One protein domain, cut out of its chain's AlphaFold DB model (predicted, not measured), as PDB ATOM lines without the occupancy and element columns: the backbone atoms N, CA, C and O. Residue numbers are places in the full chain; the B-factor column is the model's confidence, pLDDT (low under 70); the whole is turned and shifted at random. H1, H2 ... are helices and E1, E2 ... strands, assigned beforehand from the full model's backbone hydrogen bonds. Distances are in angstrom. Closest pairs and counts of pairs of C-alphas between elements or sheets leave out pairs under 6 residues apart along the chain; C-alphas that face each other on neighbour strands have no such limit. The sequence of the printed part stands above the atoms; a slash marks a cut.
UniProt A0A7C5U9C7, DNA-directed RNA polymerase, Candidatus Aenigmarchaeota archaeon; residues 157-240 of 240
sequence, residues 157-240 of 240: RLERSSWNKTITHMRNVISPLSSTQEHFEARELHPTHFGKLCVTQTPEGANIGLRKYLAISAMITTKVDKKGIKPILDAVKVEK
ATOM      1  N   ARG A 157     194.231 240.910 280.370       94.12
ATOM      2  CA  ARG A 157     193.501 240.619 279.133       94.12
ATOM      3  C   ARG A 157     193.932 239.255 278.618       94.12
ATOM      4  O   ARG A 157     195.124 239.016 278.453       94.12
ATOM      5  N   LEU A 158     192.965 238.381 278.351       95.31
ATOM      6  CA  LEU A 158     193.241 237.054 277.819       95.31
ATOM      7  C   LEU A 158     193.967 237.165 276.469       95.31
ATOM      8  O   LEU A 158     193.405 237.669 275.500       95.31
ATOM      9  N   GLU A 159     195.210 236.691 276.414       95.44
ATOM     10  CA  GLU A 159     195.952 236.517 275.168       95.44
ATOM     11  C   GLU A 159     195.210 235.564 274.215       95.44
ATOM     12  O   GLU A 159     195.016 234.392 274.526       95.44
ATOM     13  N   ARG A 160     194.795 236.088 273.053       96.12
ATOM     14  CA  ARG A 160     194.044 235.369 272.002       96.12
ATOM     15  C   ARG A 160     194.793 235.298 270.667       96.12
ATOM     16  O   ARG A 160     194.182 235.113 269.625       96.12
ATOM     17  N   SER A 161     196.113 235.466 270.692       96.12
ATOM     18  CA  SER A 161     196.965 235.417 269.495       96.12
ATOM     19  C   SER A 161     196.943 234.042 268.817       96.12
ATOM     20  O   SER A 161     196.992 233.942 267.597       96.12
ATOM     21  N   SER A 162     196.846 232.971 269.606       97.19
ATOM     22  CA  SER A 162     196.647 231.602 269.131       97.19
ATOM     23  C   SER A 162     195.940 230.756 270.189       97.19
ATOM     24  O   SER A 162     195.886 231.117 271.372       97.19
ATOM     25  N   TRP A 163     195.442 229.590 269.773       96.62
ATOM     26  CA  TRP A 163     194.847 228.607 270.678       96.62
ATOM     27  C   TRP A 163     195.811 228.201 271.803       96.62
ATOM     28  O   TRP A 163     195.475 228.286 272.985       96.62
ATOM     29  N   ASN A 164     197.053 227.868 271.442       94.62
ATOM     30  CA  ASN A 164     198.077 227.451 272.401       94.62
ATOM     31  C   ASN A 164     198.405 228.561 273.402       94.62
ATOM     32  O   ASN A 164     198.471 228.302 274.600       94.62
ATOM     33  N   LYS A 165     198.531 229.812 272.939       94.31
ATOM     34  CA  LYS A 165     198.764 230.965 273.822       94.31
ATOM     35  C   LYS A 165     197.614 231.189 274.799       94.31
ATOM     36  O   LYS A 165     197.867 231.467 275.968       94.31
ATOM     37  N   THR A 166     196.374 230.970 274.363       96.56
ATOM     38  CA  THR A 166     195.197 231.046 275.240       96.56
ATOM     39  C   THR A 166     195.290 230.016 276.372       96.56
ATOM     40  O   THR A 166     195.143 230.367 277.543       96.56
ATOM     41  N   ILE A 167     195.608 228.757 276.050       94.62
ATOM     42  CA  ILE A 167     195.788 227.690 277.049       94.62
ATOM     43  C   ILE A 167     196.960 227.998 277.983       94.62
ATOM     44  O   ILE A 167     196.822 227.906 279.202       94.62
ATOM     45  N   THR A 168     198.106 228.395 277.428       93.94
ATOM     46  CA  THR A 168     199.287 228.788 278.202       93.94
ATOM     47  C   THR A 168     198.956 229.911 279.180       93.94
ATOM     48  O   THR A 168     199.332 229.835 280.348       93.94
ATOM     49  N   HIS A 169     198.210 230.927 278.746       95.00
ATOM     50  CA  HIS A 169     197.838 232.041 279.606       95.00
ATOM     51  C   HIS A 169     196.943 231.603 280.774       95.00
ATOM     52  O   HIS A 169     197.138 232.066 281.895       95.00
ATOM     53  N   MET A 170     196.031 230.649 280.563       93.94
ATOM     54  CA  MET A 170     195.205 230.092 281.644       93.94
ATOM     55  C   MET A 170     196.004 229.272 282.672       93.94
ATOM     56  O   MET A 170     195.561 229.126 283.808       93.94
ATOM     57  N   ARG A 171     197.187 228.757 282.308       94.81
ATOM     58  CA  ARG A 171     198.092 228.002 283.201       94.81
ATOM     59  C   ARG A 171     199.176 228.868 283.851       94.81
ATOM     60  O   ARG A 171     200.102 228.331 284.460       94.81
ATOM     61  N   ASN A 172     199.099 230.183 283.676       95.00
ATOM     62  CA  ASN A 172     200.092 231.134 284.153       95.00
ATOM     63  C   ASN A 172     200.061 231.278 285.686       95.00
ATOM     64  O   ASN A 172     198.995 231.411 286.286       95.00
ATOM     65  N   VAL A 173     201.240 231.312 286.304       95.06
ATOM     66  CA  VAL A 173     201.460 231.535 287.735       95.06
ATOM     67  C   VAL A 173     202.406 232.720 287.898       95.06
ATOM     68  O   VAL A 173     203.501 232.750 287.336       95.06
ATOM     69  N   ILE A 174     201.979 233.706 288.684       93.38
ATOM     70  CA  ILE A 174     202.689 234.976 288.856       93.38
ATOM     71  C   ILE A 174     203.153 235.103 290.305       93.38
ATOM     72  O   ILE A 174     202.346 235.008 291.234       93.38
ATOM     73  N   SER A 175     204.450 235.333 290.490       92.38
ATOM     74  CA  SER A 175     205.032 235.678 291.784       92.38
ATOM     75  C   SER A 175     204.623 237.099 292.199       92.38
ATOM     76  O   SER A 175     204.612 237.996 291.358       92.38
ATOM     77  N   PRO A 176     204.302 237.345 293.483       89.50
ATOM     78  CA  PRO A 176     203.984 238.684 293.980       89.50
ATOM     79  C   PRO A 176     205.221 239.576 294.179       89.50
ATOM     80  O   PRO A 176     205.067 240.719 294.606       89.50
ATOM     81  N   LEU A 177     206.428 239.053 293.952       90.94
ATOM     82  CA  LEU A 177     207.673 239.801 294.094       90.94
ATOM     83  C   LEU A 177     207.803 240.888 293.023       90.94
ATOM     84  O   LEU A 177     207.276 240.757 291.916       90.94
ATOM     85  N   SER A 178     208.521 241.962 293.355       88.31
ATOM     86  CA  SER A 178     208.721 243.064 292.419       88.31
ATOM     87  C   SER A 178     209.669 242.649 291.299       88.31
ATOM     88  O   SER A 178     210.759 242.142 291.549       88.31
ATOM     89  N   SER A 179     209.305 242.944 290.051       87.25
ATOM     90  CA  SER A 179     210.191 242.732 288.902       87.25
ATOM     91  C   SER A 179     211.380 243.696 288.878       87.25
ATOM     92  O   SER A 179     212.355 243.423 288.183       87.25
ATOM     93  N   THR A 180     211.294 244.817 289.607       89.19
ATOM     94  CA  THR A 180     212.354 245.836 289.694       89.19
ATOM     95  C   THR A 180     213.469 245.464 290.660       89.19
ATOM     96  O   THR A 180     214.549 246.035 290.575       89.19
ATOM     97  N   GLN A 181     213.201 244.549 291.592       89.56
ATOM     98  CA  GLN A 181     214.189 244.082 292.551       89.56
ATOM     99  C   GLN A 181     214.876 242.818 292.033       89.56
ATOM    100  O   GLN A 181     214.284 241.970 291.346       89.56
ATOM    101  N   GLU A 182     216.150 242.711 292.379       89.12
ATOM    102  CA  GLU A 182     216.975 241.551 292.088       89.12
ATOM    103  C   GLU A 182     216.680 240.472 293.131       89.12
ATOM    104  O   GLU A 182     217.033 240.579 294.301       89.12
ATOM    105  N   HIS A 183     215.951 239.446 292.701       91.25
ATOM    106  CA  HIS A 183     215.583 238.296 293.521       91.25
ATOM    107  C   HIS A 183     216.208 237.045 292.901       91.25
ATOM    108  O   HIS A 183     215.500 236.267 292.268       91.25
ATOM    109  N   PHE A 184     217.535 236.911 292.978       92.12
ATOM    110  CA  PHE A 184     218.270 235.871 292.248       92.12
ATOM    111  C   PHE A 184     217.789 234.457 292.604       92.12
ATOM    112  O   PHE A 184     217.337 233.744 291.709       92.12
ATOM    113  N   GLU A 185     217.753 234.117 293.893       92.31
ATOM    114  CA  GLU A 185     217.313 232.803 294.395       92.31
ATOM    115  C   GLU A 185     215.867 232.481 293.980       92.31
ATOM    116  O   GLU A 185     215.588 231.445 293.378       92.31
ATOM    117  N   ALA A 186     214.943 233.432 294.154       92.50
ATOM    118  CA  ALA A 186     213.542 233.227 293.782       92.50
ATOM    119  C   ALA A 186     213.308 233.122 292.260       92.50
ATOM    120  O   ALA A 186     212.283 232.583 291.816       92.50
ATOM    121  N   ARG A 187     214.205 233.684 291.437       93.38
ATOM    122  CA  ARG A 187     214.134 233.605 289.968       93.38
ATOM    123  C   ARG A 187     214.737 232.308 289.443       93.38
ATOM    124  O   ARG A 187     214.265 231.817 288.410       93.38
ATOM    125  N   GLU A 188     215.718 231.762 290.151       93.56
ATOM    126  CA  GLU A 188     216.401 230.525 289.805       93.56
ATOM    127  C   GLU A 188     215.425 229.342 289.659       93.56
ATOM    128  O   GLU A 188     214.298 229.297 290.180       93.56
ATOM    129  N   LEU A 189     215.835 228.364 288.854       94.06
ATOM    130  CA  LEU A 189     215.103 227.122 288.717       94.06
ATOM    131  C   LEU A 189     215.369 226.221 289.928       94.06
ATOM    132  O   LEU A 189     216.297 225.424 289.929       94.06
ATOM    133  N   HIS A 190     214.487 226.288 290.924       96.12
ATOM    134  CA  HIS A 190     214.569 225.376 292.064       96.12
ATOM    135  C   HIS A 190     214.219 223.916 291.683       96.12
ATOM    136  O   HIS A 190     213.174 223.699 291.049       96.12
ATOM    137  N   PRO A 191     214.982 222.888 292.118       95.62
ATOM    138  CA  PRO A 191     214.715 221.478 291.796       95.62
ATOM    139  C   PRO A 191     213.305 221.005 292.177       95.62
ATOM    140  O   PRO A 191     212.677 220.209 291.477       95.62
ATOM    141  N   THR A 192     212.735 221.561 293.251       96.00
ATOM    142  CA  THR A 192     211.396 221.180 293.737       96.00
ATOM    143  C   THR A 192     210.259 221.533 292.777       96.00
ATOM    144  O   THR A 192     209.139 221.032 292.935       96.00
ATOM    145  N   HIS A 193     210.527 222.391 291.784       94.94
ATOM    146  CA  HIS A 193     209.573 222.760 290.741       94.94
ATOM    147  C   HIS A 193     209.222 221.594 289.817       94.94
ATOM    148  O   HIS A 193     208.151 221.617 289.203       94.94
ATOM    149  N   PHE A 194     210.077 220.570 289.746       94.19
ATOM    150  CA  PHE A 194     209.882 219.422 288.873       94.19
ATOM    151  C   PHE A 194     208.491 218.787 289.060       94.19
ATOM    152  O   PHE A 194     208.017 218.562 290.183       94.19
ATOM    153  N   GLY A 195     207.806 218.568 287.933       93.00
ATOM    154  CA  GLY A 195     206.447 218.017 287.866       93.00
ATOM    155  C   GLY A 195     205.318 218.959 288.309       93.00
ATOM    156  O   GLY A 195     204.152 218.594 288.190       93.00
ATOM    157  N   LYS A 196     205.627 220.165 288.804       94.81
ATOM    158  CA  LYS A 196     204.639 221.136 289.319       94.81
ATOM    159  C   LYS A 196     204.578 222.374 288.434       94.81
ATOM    160  O   LYS A 196     203.504 222.780 287.993       94.81
ATOM    161  N   LEU A 197     205.742 222.937 288.129       95.62
ATOM    162  CA  LEU A 197     205.908 224.062 287.218       95.62
ATOM    163  C   LEU A 197     206.728 223.625 286.003       95.62
ATOM    164  O   LEU A 197     207.560 222.723 286.085       95.62
ATOM    165  N   CYS A 198     206.474 224.259 284.867       95.25
ATOM    166  CA  CYS A 198     207.275 224.092 283.669       95.25
ATOM    167  C   CYS A 198     208.676 224.666 283.913       95.25
ATOM    168  O   CYS A 198     208.809 225.811 284.343       95.25
ATOM    169  N   VAL A 199     209.709 223.866 283.640       92.75
ATOM    170  CA  VAL A 199     211.111 224.235 283.893       92.75
ATOM    171  C   VAL A 199     211.707 225.107 282.787       92.75
ATOM    172  O   VAL A 199     212.634 225.862 283.040       92.75
ATOM    173  N   THR A 200     211.160 225.022 281.573       91.94
ATOM    174  CA  THR A 200     211.660 225.750 280.397       91.94
ATOM    175  C   THR A 200     210.879 227.030 280.121       91.94
ATOM    176  O   THR A 200     211.431 228.002 279.616       91.94
ATOM    177  N   GLN A 201     209.580 227.048 280.426       92.19
ATOM    178  CA  GLN A 201     208.709 228.141 280.019       92.19
ATOM    179  C   GLN A 201     208.714 229.278 281.046       92.19
ATOM    180  O   GLN A 201     208.093 229.192 282.105       92.19
ATOM    181  N   THR A 202     209.365 230.382 280.693       94.31
ATOM    182  CA  THR A 202     209.341 231.658 281.416       94.31
ATOM    183  C   THR A 202     209.576 232.788 280.404       94.31
ATOM    184  O   THR A 202     210.242 232.549 279.396       94.31
ATOM    185  N   PRO A 203     208.988 233.986 280.565       92.75
ATOM    186  CA  PRO A 203     209.315 235.101 279.685       92.75
ATOM    187  C   PRO A 203     210.753 235.571 279.919       92.75
ATOM    188  O   PRO A 203     211.249 235.543 281.043       92.75
ATOM    189  N   GLU A 204     211.386 236.077 278.870       92.00
ATOM    190  CA  GLU A 204     212.677 236.754 278.980       92.00
ATOM    191  C   GLU A 204     212.526 238.173 279.560       92.00
ATOM    192  O   GLU A 204     211.436 238.761 279.589       92.00
ATOM    193  N   GLY A 205     213.637 238.735 280.040       91.94
ATOM    194  CA  GLY A 205     213.698 240.090 280.589       91.94
ATOM    195  C   GLY A 205     213.262 240.183 282.053       91.94
ATOM    196  O   GLY A 205     213.460 239.265 282.845       91.94
ATOM    197  N   ALA A 206     212.661 241.310 282.443       91.00
ATOM    198  CA  ALA A 206     212.437 241.647 283.854       91.00
ATOM    199  C   ALA A 206     211.559 240.642 284.628       91.00
ATOM    200  O   ALA A 206     211.679 240.546 285.848       91.00
ATOM    201  N   ASN A 207     210.702 239.885 283.938       91.31
ATOM    202  CA  ASN A 207     209.792 238.908 284.544       91.31
ATOM    203  C   ASN A 207     210.336 237.471 284.558       91.31
ATOM    204  O   ASN A 207     209.610 236.563 284.980       91.31
ATOM    205  N   ILE A 208     211.574 237.258 284.099       94.31
ATOM    206  CA  ILE A 208     212.205 235.938 284.088       94.31
ATOM    207  C   ILE A 208     212.200 235.335 285.491       94.31
ATOM    208  O   ILE A 208     212.501 236.012 286.475       94.31
ATOM    209  N   GLY A 209     211.765 234.080 285.597       92.94
ATOM    210  CA  GLY A 209     211.655 233.357 286.864       92.94
ATOM    211  C   GLY A 209     210.466 233.762 287.746       92.94
ATOM    212  O   GLY A 209     209.959 232.919 288.477       92.94
ATOM    213  N   LEU A 210     209.951 234.991 287.638       93.62
ATOM    214  CA  LEU A 210     208.798 235.470 288.417       93.62
ATOM    215  C   LEU A 210     207.452 235.108 287.784       93.62
ATOM    216  O   LEU A 210     206.451 234.952 288.489       93.62
ATOM    217  N   ARG A 211     207.419 234.954 286.458       94.25
ATOM    218  CA  ARG A 211     206.286 234.380 285.730       94.25
ATOM    219  C   ARG A 211     206.647 232.961 285.294       94.25
ATOM    220  O   ARG A 211     207.590 232.763 284.525       94.25
ATOM    221  N   LYS A 212     205.892 231.983 285.788       95.12
ATOM    222  CA  LYS A 212     206.068 230.552 285.505       95.12
ATOM    223  C   LYS A 212     204.727 229.950 285.073       95.12
ATOM    224  O   LYS A 212     203.683 230.581 285.205       95.12
ATOM    225  N   TYR A 213     204.736 228.724 284.562       96.38
ATOM    226  CA  TYR A 213     203.526 228.049 284.079       96.38
ATOM    227  C   TYR A 213     203.370 226.687 284.746       96.38
ATOM    228  O   TYR A 213     204.366 226.036 285.052       96.38
ATOM    229  N   LEU A 214     202.136 226.240 284.976       97.06
ATOM    230  CA  LEU A 214     201.872 224.913 285.541       97.06
ATOM    231  C   LEU A 214     202.282 223.802 284.565       97.06
ATOM    232  O   LEU A 214     201.883 223.829 283.398       97.06
ATOM    233  N   ALA A 215     202.993 222.788 285.064       95.69
ATOM    234  CA  ALA A 215     203.298 221.570 284.309       95.69
ATOM    235  C   ALA A 215     202.010 220.811 283.950       95.69
ATOM    236  O   ALA A 215     201.008 220.961 284.646       95.69
ATOM    237  N   ILE A 216     202.020 219.996 282.886       93.31
ATOM    238  CA  ILE A 216     200.812 219.370 282.305       93.31
ATOM    239  C   ILE A 216     199.984 218.603 283.347       93.31
ATOM    240  O   ILE A 216     198.780 218.845 283.446       93.31
ATOM    241  N   SER A 217     200.632 217.757 284.149       93.19
ATOM    242  CA  SER A 217     200.025 216.917 285.190       93.19
ATOM    243  C   SER A 217     199.872 217.606 286.552       93.19
ATOM    244  O   SER A 217     199.499 216.958 287.528       93.19
ATOM    245  N   ALA A 218     200.182 218.902 286.656       94.62
ATOM    246  CA  ALA A 218     200.101 219.613 287.924       94.62
ATOM    247  C   ALA A 218     198.642 219.782 288.368       94.62
ATOM    248  O   ALA A 218     197.806 220.297 287.623       94.62
ATOM    249  N   MET A 219     198.360 219.401 289.615       94.00
ATOM    250  CA  MET A 219     197.067 219.588 290.268       94.00
ATOM    251  C   MET A 219     197.215 220.542 291.452       94.00
ATOM    252  O   MET A 219     198.172 220.459 292.223       94.00
ATOM    253  N   ILE A 220     196.246 221.443 291.609       94.25
ATOM    254  CA  ILE A 220     196.183 222.362 292.746       94.25
ATOM    255  C   ILE A 220     195.203 221.785 293.762       94.25
ATOM    256  O   ILE A 220     194.036 221.548 293.455       94.25
ATOM    257  N   THR A 221     195.694 221.542 294.973       93.88
ATOM    258  CA  THR A 221     194.896 220.993 296.072       93.88
ATOM    259  C   THR A 221     193.830 221.983 296.527       93.88
ATOM    260  O   THR A 221     194.107 223.177 296.658       93.88
ATOM    261  N   THR A 222     192.644 221.484 296.855       89.69
ATOM    262  CA  THR A 222     191.572 222.275 297.467       89.69
ATOM    263  C   THR A 222     191.666 222.243 298.992       89.69
ATOM    264  O   THR A 222     192.312 221.383 299.595       89.69
ATOM    265  N   LYS A 223     191.042 223.225 299.645       85.25
ATOM    266  CA  LYS A 223     191.024 223.317 301.104       85.25
ATOM    267  C   LYS A 223     190.161 222.199 301.696       85.25
ATOM    268  O   LYS A 223     188.987 222.086 301.360       85.25
ATOM    269  N   VAL A 224     190.726 221.449 302.637       85.06
ATOM    270  CA  VAL A 224     190.018 220.439 303.436       85.06
ATOM    271  C   VAL A 224     189.746 220.997 304.833       85.06
ATOM    272  O   VAL A 224     190.595 221.690 305.406       85.06
ATOM    273  N   ASP A 225     188.558 220.735 305.384       82.25
ATOM    274  CA  ASP A 225     188.229 221.168 306.743       82.25
ATOM    275  C   ASP A 225     189.035 220.371 307.781       82.25
ATOM    276  O   ASP A 225     189.046 219.139 307.801       82.25
ATOM    277  N   LYS A 226     189.688 221.093 308.695       78.12
ATOM    278  CA  LYS A 226     190.515 220.509 309.758       78.12
ATOM    279  C   LYS A 226     189.692 219.692 310.753       78.12
ATOM    280  O   LYS A 226     190.257 218.838 311.432       78.12
ATOM    281  N   LYS A 227     188.379 219.935 310.858       79.06
ATOM    282  CA  LYS A 227     187.491 219.161 311.740       79.06
ATOM    283  C   LYS A 227     187.437 217.682 311.358       79.06
ATOM    284  O   LYS A 227     187.419 216.854 312.256       79.06
ATOM    285  N   GLY A 228     187.490 217.360 310.064       75.31
ATOM    286  CA  GLY A 228     187.499 215.972 309.588       75.31
ATOM    287  C   GLY A 228     188.835 215.252 309.800       75.31
ATOM    288  O   GLY A 228     188.871 214.030 309.822       75.31
ATOM    289  N   ILE A 229     189.927 215.999 309.998       80.69
ATOM    290  CA  ILE A 229     191.275 215.435 310.159       80.69
ATOM    291  C   ILE A 229     191.539 215.019 311.612       80.69
ATOM    292  O   ILE A 229     192.233 214.034 311.844       80.69
ATOM    293  N   LYS A 230     190.980 215.735 312.599       78.62
ATOM    294  CA  LYS A 230     191.202 215.429 314.025       78.62
ATOM    295  C   LYS A 230     190.839 213.981 314.401       78.62
ATOM    296  O   LYS A 230     191.722 213.317 314.924       78.62
ATOM    297  N   PRO A 231     189.649 213.449 314.051       81.38
ATOM    298  CA  PRO A 231     189.303 212.062 314.364       81.38
ATOM    299  C   PRO A 231     190.270 211.044 313.757       81.38
ATOM    300  O   PRO A 231     190.531 210.008 314.356       81.38
ATOM    301  N   ILE A 232     190.822 211.343 312.575       82.62
ATOM    302  CA  ILE A 232     191.806 210.482 311.913       82.62
ATOM    303  C   ILE A 232     193.129 210.508 312.683       82.62
ATOM    304  O   ILE A 232     193.704 209.457 312.936       82.62
ATOM    305  N   LEU A 233     193.603 211.688 313.093       82.12
ATOM    306  CA  LEU A 233     194.825 211.810 313.895       82.12
ATOM    307  C   LEU A 233     194.687 211.125 315.260       82.12
ATOM    308  O   LEU A 233     195.615 210.442 315.692       82.12
ATOM    309  N   ASP A 234     193.520 211.260 315.890       81.44
ATOM    310  CA  ASP A 234     193.205 210.619 317.166       81.44
ATOM    311  C   ASP A 234     193.149 209.084 317.008       81.44
ATOM    312  O   ASP A 234     193.671 208.350 317.847       81.44
ATOM    313  N   ALA A 235     192.601 208.581 315.891       82.69
ATOM    314  CA  ALA A 235     192.571 207.151 315.573       82.69
ATOM    315  C   ALA A 235     193.965 206.564 315.294       82.69
ATOM    316  O   ALA A 235     194.236 205.419 315.652       82.69
ATOM    317  N   VAL A 236     194.864 207.347 314.690       85.50
ATOM    318  CA  VAL A 236     196.249 206.937 314.400       85.50
ATOM    319  C   VAL A 236     197.144 207.017 315.653       85.50
ATOM    320  O   VAL A 236     198.306 206.630 315.595       85.50
ATOM    321  N   LYS A 237     196.611 207.449 316.810       73.88
ATOM    322  CA  LYS A 237     197.352 207.613 318.076       73.88
ATOM    323  C   LYS A 237     198.650 208.408 317.906       73.88
ATOM    324  O   LYS A 237     199.669 208.087 318.514       73.88
ATOM    325  N   VAL A 238     198.628 209.448 317.073       64.06
ATOM    326  CA  VAL A 238     199.746 210.397 317.033       64.06
ATOM    327  C   VAL A 238     199.661 211.228 318.311       64.06
ATOM    328  O   VAL A 238     198.960 212.240 318.358       64.06
ATOM    329  N   GLU A 239     200.312 210.753 319.373       50.28
ATOM    330  CA  GLU A 239     200.511 211.538 320.589       50.28
ATOM    331  C   GLU A 239     201.267 212.826 320.220       50.28
ATOM    332  O   GLU A 239     202.230 212.810 319.450       50.28
ATOM    333  N   LYS A 240     200.727 213.960 320.676       48.41
ATOM    334  CA  LYS A 240     201.192 215.315 320.349       48.41
ATOM    335  C   LYS A 240     202.366 215.768 321.196       48.41
ATOM    336  O   LYS A 240     202.343 215.475 322.409       48.41
TER     337      LYS A 240
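Overview. This is residues 157 to 240 of the 240 residues of the protein "DNA-directed RNA polymerase" of Candidatus Aenigmarchaeota archaeon (UniProt A0A7C5U9C7). With little regular structure, this is a loop-rich body holding a tiny two-stranded sheet, E1 and E2, and a long arm, residues 221 to 240, that sticks out and bears H3. The printed part has 84 residues, 28 of them in H1, E1, H2, E2 and H3, in that order; the class is mixed, the sheet antiparallel. It is extended, radius of gyration of the C-alphas 18.4 A, spanning 53 by 33 by 22 A.

Along the chain. Find C-alpha 163 at (194.847, 228.607, 270.678); from there H1 runs 11.1 A to residue 170. Next come E1, residues 172 to 174, H2, residues 184 to 187, and E2, residues 211 to 213. H3, residues 226 to 235, runs 14.7 A to C-alpha 235 at (192.571, 207.151, 315.573).

Arrangement. See E1 and E2 antiparallel at 147 degrees, N 173 and O 212 2.8 A apart, within hydrogen-bond range. Every O i to N i+4 pair is within range in H1, 4 of 6 in H3; H2 is too short for one. H1 and H3 are apart.

Size, cuts and confidence. The printed part has no cut. The links H2 to E2 and E2 to H3 are long. Residues 238 to 240 are under pLDDT 70.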